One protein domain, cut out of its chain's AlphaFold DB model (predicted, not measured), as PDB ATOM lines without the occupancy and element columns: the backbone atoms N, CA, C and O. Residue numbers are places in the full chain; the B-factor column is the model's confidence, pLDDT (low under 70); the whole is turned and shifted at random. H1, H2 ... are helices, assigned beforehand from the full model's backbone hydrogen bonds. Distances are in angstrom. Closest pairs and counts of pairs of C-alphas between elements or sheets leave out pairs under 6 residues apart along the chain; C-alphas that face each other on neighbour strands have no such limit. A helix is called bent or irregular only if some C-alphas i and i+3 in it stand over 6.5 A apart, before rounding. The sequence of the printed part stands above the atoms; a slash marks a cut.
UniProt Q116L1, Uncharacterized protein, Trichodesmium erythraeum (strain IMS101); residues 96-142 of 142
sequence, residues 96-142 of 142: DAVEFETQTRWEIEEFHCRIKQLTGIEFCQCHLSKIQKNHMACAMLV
ATOM      1  N   ASP A  96      22.797 -62.416 -29.993       87.00
ATOM      2  CA  ASP A  96      24.130 -61.852 -29.748       87.00
ATOM      3  C   ASP A  96      24.647 -61.097 -30.980       87.00
ATOM      4  O   ASP A  96      25.215 -60.012 -30.874       87.00
ATOM      5  N   ALA A  97      24.379 -61.634 -32.175       88.31
ATOM      6  CA  ALA A  97      24.730 -60.974 -33.430       88.31
ATOM      7  C   ALA A  97      23.920 -59.684 -33.652       88.31
ATOM      8  O   ALA A  97      24.457 -58.686 -34.121       88.31
ATOM      9  N   VAL A  98      22.634 -59.678 -33.289       89.50
ATOM     10  CA  VAL A  98      21.777 -58.484 -33.377       89.50
ATOM     11  C   VAL A  98      22.209 -57.420 -32.370       89.50
ATOM     12  O   VAL A  98      22.199 -56.230 -32.693       89.50
ATOM     13  N   GLU A  99      22.582 -57.824 -31.156       87.44
ATOM     14  CA  GLU A  99      23.089 -56.920 -30.125       87.44
ATOM     15  C   GLU A  99      24.409 -56.285 -30.558       87.44
ATOM     16  O   GLU A  99      24.536 -55.065 -30.466       87.44
ATOM     17  N   PHE A 100      25.332 -57.067 -31.126       87.62
ATOM     18  CA  PHE A 100      26.582 -56.554 -31.689       87.62
ATOM     19  C   PHE A 100      26.340 -55.480 -32.763       87.62
ATOM     20  O   PHE A 100      26.822 -54.356 -32.636       87.62
ATOM     21  N   GLU A 101      25.507 -55.771 -33.767       87.81
ATOM     22  CA  GLU A 101      25.154 -54.809 -34.830       87.81
ATOM     23  C   GLU A 101      24.440 -53.560 -34.285       87.81
ATOM     24  O   GLU A 101      24.560 -52.450 -34.811       87.81
ATOM     25  N   THR A 102      23.671 -53.719 -33.205       85.19
ATOM     26  CA  THR A 102      22.983 -52.598 -32.558       85.19
ATOM     27  C   THR A 102      23.958 -51.717 -31.777       85.19
ATOM     28  O   THR A 102      23.749 -50.504 -31.719       85.19
ATOM     29  N   GLN A 103      25.034 -52.280 -31.219       85.25
ATOM     30  CA  GLN A 103      26.070 -51.526 -30.507       85.25
ATOM     31  C   GLN A 103      26.886 -50.627 -31.442       85.25
ATOM     32  O   GLN A 103      27.212 -49.508 -31.047       85.25
ATOM     33  N   THR A 104      27.106 -51.023 -32.702       87.56
ATOM     34  CA  THR A 104      27.773 -50.183 -33.722       87.56
ATOM     35  C   THR A 104      27.075 -48.834 -33.917       87.56
ATOM     36  O   THR A 104      27.693 -47.844 -34.299       87.56
ATOM     37  N   ARG A 105      25.776 -48.739 -33.591       87.75
ATOM     38  CA  ARG A 105      25.051 -47.461 -33.571       87.75
ATOM     39  C   ARG A 105      25.748 -46.416 -32.703       87.75
ATOM     40  O   ARG A 105      25.702 -45.250 -33.061       87.75
ATOM     41  N   TRP A 106      26.353 -46.807 -31.587       88.75
ATOM     42  CA  TRP A 106      26.933 -45.871 -30.624       88.75
ATOM     43  C   TRP A 106      28.221 -45.208 -31.127       88.75
ATOM     44  O   TRP A 106      28.544 -44.097 -30.714       88.75
ATOM     45  N   GLU A 107      28.898 -45.813 -32.107       92.25
ATOM     46  CA  GLU A 107      30.093 -45.239 -32.737       92.25
ATOM     47  C   GLU A 107      29.814 -43.867 -33.372       92.25
ATOM     48  O   GLU A 107      30.689 -43.002 -33.383       92.25
ATOM     49  N   ILE A 108      28.587 -43.612 -33.850       92.38
ATOM     50  CA  ILE A 108      28.226 -42.290 -34.387       92.38
ATOM     51  C   ILE A 108      28.139 -41.222 -33.289       92.38
ATOM     52  O   ILE A 108      28.461 -40.059 -33.532       92.38
ATOM     53  N   GLU A 109      27.716 -41.597 -32.079       93.31
ATOM     54  CA  GLU A 109      27.677 -40.689 -30.930       93.31
ATOM     55  C   GLU A 109      29.097 -40.380 -30.461       93.31
ATOM     56  O   GLU A 109      29.426 -39.218 -30.207       93.31
ATOM     57  N   GLU A 110      29.961 -41.397 -30.433       94.62
ATOM     58  CA  GLU A 110      31.381 -41.222 -30.155       94.62
ATOM     59  C   GLU A 110      32.048 -40.320 -31.201       94.62
ATOM     60  O   GLU A 110      32.748 -39.373 -30.834       94.62
ATOM     61  N   PHE A 111      31.775 -40.538 -32.492       94.06
ATOM     62  CA  PHE A 111      32.236 -39.672 -33.577       94.06
ATOM     63  C   PHE A 111      31.786 -38.221 -33.369       94.06
ATOM     64  O   PHE A 111      32.617 -37.311 -33.396       94.06
ATOM     65  N   HIS A 112      30.497 -37.988 -33.097       93.62
ATOM     66  CA  HIS A 112      29.973 -36.648 -32.822       93.62
ATOM     67  C   HIS A 112      30.610 -35.999 -31.587       93.62
ATOM     68  O   HIS A 112      30.817 -34.787 -31.573       93.62
ATOM     69  N   CYS A 113      30.921 -36.773 -30.549       95.12
ATOM     70  CA  CYS A 113      31.596 -36.264 -29.362       95.12
ATOM     71  C   CYS A 113      33.044 -35.865 -29.685       95.12
ATOM     72  O   CYS A 113      33.448 -34.722 -29.456       95.12
ATOM     73  N   ARG A 114      33.803 -36.780 -30.302       95.50
ATOM     74  CA  ARG A 114      35.214 -36.584 -30.660       95.50
ATOM     75  C   ARG A 114      35.403 -35.421 -31.621       95.50
ATOM     76  O   ARG A 114      36.276 -34.590 -31.388       95.50
ATOM     77  N   ILE A 115      34.572 -35.309 -32.657       95.75
ATOM     78  CA  ILE A 115      34.711 -34.224 -33.629       95.75
ATOM     79  C   ILE A 115      34.502 -32.856 -32.969       95.75
ATOM     80  O   ILE A 115      35.294 -31.942 -33.190       95.75
ATOM     81  N   LYS A 116      33.509 -32.722 -32.085       94.38
ATOM     82  CA  LYS A 116      33.250 -31.473 -31.353       94.38
ATOM     83  C   LYS A 116      34.392 -31.094 -30.422       94.38
ATOM     84  O   LYS A 116      34.781 -29.929 -30.383       94.38
ATOM     85  N   GLN A 117      34.938 -32.073 -29.706       94.44
ATOM     86  CA  GLN A 117      35.988 -31.851 -28.716       94.44
ATOM     87  C   GLN A 117      37.366 -31.595 -29.337       94.44
ATOM     88  O   GLN A 117      38.111 -30.768 -28.822       94.44
ATOM     89  N   LEU A 118      37.713 -32.298 -30.420       95.00
ATOM     90  CA  LEU A 118      39.087 -32.335 -30.934       95.00
ATOM     91  C   LEU A 118      39.327 -31.418 -32.136       95.00
ATOM     92  O   LEU A 118      40.420 -30.881 -32.277       95.00
ATOM     93  N   THR A 119      38.332 -31.225 -33.007       94.31
ATOM     94  CA  THR A 119      38.548 -30.551 -34.309       94.31
ATOM     95  C   THR A 119      38.153 -29.077 -34.308       94.31
ATOM     96  O   THR A 119      38.408 -28.350 -35.265       94.31
ATOM     97  N   GLY A 120      37.494 -28.615 -33.245       92.19
ATOM     98  CA  GLY A 120      37.002 -27.248 -33.167       92.19
ATOM     99  C   GLY A 120      35.850 -26.947 -34.142       92.19
ATOM    100  O   GLY A 120      35.642 -25.788 -34.516       92.19
ATOM    101  N   ILE A 121      35.095 -27.967 -34.576       95.19
ATOM    102  CA  ILE A 121      34.006 -27.833 -35.564       95.19
ATOM    103  C   ILE A 121      32.949 -26.783 -35.172       95.19
ATOM    104  O   ILE A 121      32.393 -26.116 -36.042       95.19
ATOM    105  N   GLU A 122      32.717 -26.583 -33.872       95.12
ATOM    106  CA  GLU A 122      31.726 -25.638 -33.329       95.12
ATOM    107  C   GLU A 122      32.294 -24.228 -33.069       95.12
ATOM    108  O   GLU A 122      31.553 -23.331 -32.674       95.12
ATOM    109  N   PHE A 123      33.589 -23.990 -33.310       93.69
ATOM    110  CA  PHE A 123      34.270 -22.747 -32.916       93.69
ATOM    111  C   PHE A 123      34.444 -21.722 -34.049       93.69
ATOM    112  O   PHE A 123      35.100 -20.696 -33.853       93.69
ATOM    113  N   CYS A 124      33.849 -21.942 -35.227       93.06
ATOM    114  CA  CYS A 124      33.913 -20.981 -36.332       93.06
ATOM    115  C   CYS A 124      33.222 -19.655 -35.964       93.06
ATOM    116  O   CYS A 124      32.001 -19.598 -35.844       93.06
ATOM    117  N   GLN A 125      33.993 -18.570 -35.846       95.00
ATOM    118  CA  GLN A 125      33.470 -17.232 -35.525       95.00
ATOM    119  C   GLN A 125      32.989 -16.448 -36.760       95.00
ATOM    120  O   GLN A 125      32.569 -15.299 -36.656       95.00
ATOM    121  N   CYS A 126      33.060 -17.031 -37.960       95.00
ATOM    122  CA  CYS A 126      32.599 -16.366 -39.175       95.00
ATOM    123  C   CYS A 126      31.064 -16.282 -39.205       95.00
ATOM    124  O   CYS A 126      30.385 -17.252 -38.891       95.00
ATOM    125  N   HIS A 127      30.505 -15.162 -39.672       94.88
ATOM    126  CA  HIS A 127      29.047 -14.960 -39.739       94.88
ATOM    127  C   HIS A 127      28.397 -15.451 -41.046       94.88
ATOM    128  O   HIS A 127      27.177 -15.568 -41.134       94.88
ATOM    129  N   LEU A 128      29.194 -15.736 -42.081       97.69
ATOM    130  CA  LEU A 128      28.683 -16.201 -43.371       97.69
ATOM    131  C   LEU A 128      28.457 -17.715 -43.359       97.69
ATOM    132  O   LEU A 128      29.400 -18.491 -43.198       97.69
ATOM    133  N   SER A 129      27.223 -18.142 -43.647       96.88
ATOM    134  CA  SER A 129      26.823 -19.559 -43.626       96.88
ATOM    135  C   SER A 129      27.663 -20.449 -44.547       96.88
ATOM    136  O   SER A 129      27.948 -21.597 -44.213       96.88
ATOM    137  N   LYS A 130      28.104 -19.931 -45.701       97.69
ATOM    138  CA  LYS A 130      28.986 -20.662 -46.625       97.69
ATOM    139  C   LYS A 130      30.350 -20.955 -45.995       97.69
ATOM    140  O   LYS A 130      30.853 -22.063 -46.135       97.69
ATOM    141  N   ILE A 131      30.921 -19.985 -45.282       96.75
ATOM    142  CA  ILE A 131      32.225 -20.137 -44.623       96.75
ATOM    143  C   ILE A 131      32.106 -21.106 -43.446       96.75
ATOM    144  O   ILE A 131      32.933 -22.002 -43.326       96.75
ATOM    145  N   GLN A 132      31.039 -21.004 -42.650       96.25
ATOM    146  CA  GLN A 132      30.766 -21.956 -41.567       96.25
ATOM    147  C   GLN A 132      30.651 -23.397 -42.086       96.25
ATOM    148  O   GLN A 132      31.245 -24.308 -41.520       96.25
ATOM    149  N   LYS A 133      29.944 -23.615 -43.205       96.50
ATOM    150  CA  LYS A 133      29.847 -24.943 -43.840       96.50
ATOM    151  C   LYS A 133      31.194 -25.460 -44.337       96.50
ATOM    152  O   LYS A 133      31.485 -26.634 -44.144       96.50
ATOM    153  N   ASN A 134      32.012 -24.596 -44.937       96.06
ATOM    154  CA  ASN A 134      33.358 -24.972 -45.369       96.06
ATOM    155  C   ASN A 134      34.249 -25.339 -44.174       96.06
ATOM    156  O   ASN A 134      34.939 -26.347 -44.235       96.06
ATOM    157  N   HIS A 135      34.192 -24.571 -43.079       95.62
ATOM    158  CA  HIS A 135      34.895 -24.896 -41.832       95.62
ATOM    159  C   HIS A 135      34.468 -26.259 -41.289       95.62
ATOM    160  O   HIS A 135      35.323 -27.089 -40.999       95.62
ATOM    161  N   MET A 136      33.156 -26.517 -41.221       95.56
ATOM    162  CA  MET A 136      32.638 -27.816 -40.786       95.56
ATOM    163  C   MET A 136      33.142 -28.961 -41.669       95.56
ATOM    164  O   MET A 136      33.562 -29.986 -41.145       95.56
ATOM    165  N   ALA A 137      33.153 -28.779 -42.992       95.75
ATOM    166  CA  ALA A 137      33.670 -29.782 -43.916       95.75
ATOM    167  C   ALA A 137      35.169 -30.051 -43.701       95.75
ATOM    168  O   ALA A 137      35.567 -31.210 -43.656       95.75
ATOM    169  N   CYS A 138      35.987 -29.009 -43.517       94.56
ATOM    170  CA  CYS A 138      37.408 -29.174 -43.204       94.56
ATOM    171  C   CYS A 138      37.616 -29.903 -41.871       94.56
ATOM    172  O   CYS A 138      38.438 -30.808 -41.806       94.56
ATOM    173  N   ALA A 139      36.851 -29.556 -40.833       94.19
ATOM    174  CA  ALA A 139      36.940 -30.189 -39.520       94.19
ATOM    175  C   ALA A 139      36.554 -31.682 -39.538       94.19
ATOM    176  O   ALA A 139      37.070 -32.449 -38.740       94.19
ATOM    177  N   MET A 140      35.683 -32.108 -40.462       94.12
ATOM    178  CA  MET A 140      35.317 -33.522 -40.655       94.12
ATOM    179  C   MET A 140      36.381 -34.358 -41.385       94.12
ATOM    180  O   MET A 140      36.248 -35.579 -41.418       94.12
ATOM    181  N   LEU A 141      37.391 -33.732 -42.000       91.12
ATOM    182  CA  LEU A 141      38.438 -34.408 -42.784       91.12
ATOM    183  C   LEU A 141      39.754 -34.617 -42.015       91.12
ATOM    184  O   LEU A 141      40.682 -35.200 -42.579       91.12
ATOM    185  N   VAL A 142      39.847 -34.111 -40.783       83.62
ATOM    186  CA  VAL A 142      41.021 -34.202 -39.895       83.62
ATOM    187  C   VAL A 142      40.848 -35.366 -38.932       83.62
ATOM    188  O   VAL A 142      41.826 -36.125 -38.770       83.62
TER     189      VAL A 142
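This is residues 96 to 142 of the 142 residues of an uncharacterized protein of Trichodesmium erythraeum (strain IMS101) (UniProt Q116L1). One long helix, H1, makes most of the length, and past its last turns the chain loops out and folds back through a short second helix, H2, to form a small head at that end. The first part of H1, residues 96 to 110, stands free as an arm, while its last residues meet the head near the end of H2. The printed part has 47 residues with two named helices, H1 then H2, and no named strand; the class is all helix. It is only just extended, close to loose, with a radius of gyration of the C-alphas of 14.7 A, and it spans 48 by 18 by 15 A, a rod in outline.

Begin with H1, residues 96 to 118, and go on through the short link of 10 residues to H2, residues 129 to 139. The two helices are close but not clearly touching, with 1 pair of C-alphas within 8 A. Look there at Ile 115 and Ala 139, whose C-alphas are the closest of the two helices, 7.5 A apart. The helices run opposite ways at a steep tilt of 63 degrees, and their centres are 23.7 A apart. In H2 every O i to N i+4 pair is within hydrogen-bond range; in H1 14 of 19 are.

Find C-alpha 96 at (24.130, -61.852, -29.748); from there H1 runs 33.1 A to C-alpha 118 at (39.087, -32.335, -30.934). H1 is neither bent nor irregular, but only just: C-alphas 105 and 108 are 6.1 A apart. H2 begins at Ser 129 and runs 15.2 A to C-alpha 139 at (36.940, -30.189, -39.520).

The two C-alphas farthest apart are those of Asp 96 and His 127, at 48.2 A. Without residues 96 to 110 the body has 32 residues and spans 25 by 15 by 11 A. The printed part has no cut, and it ends at Val 142, the chain's last residue. The mean pLDDT of the printed part is 92.8, and no printed residue is under 70.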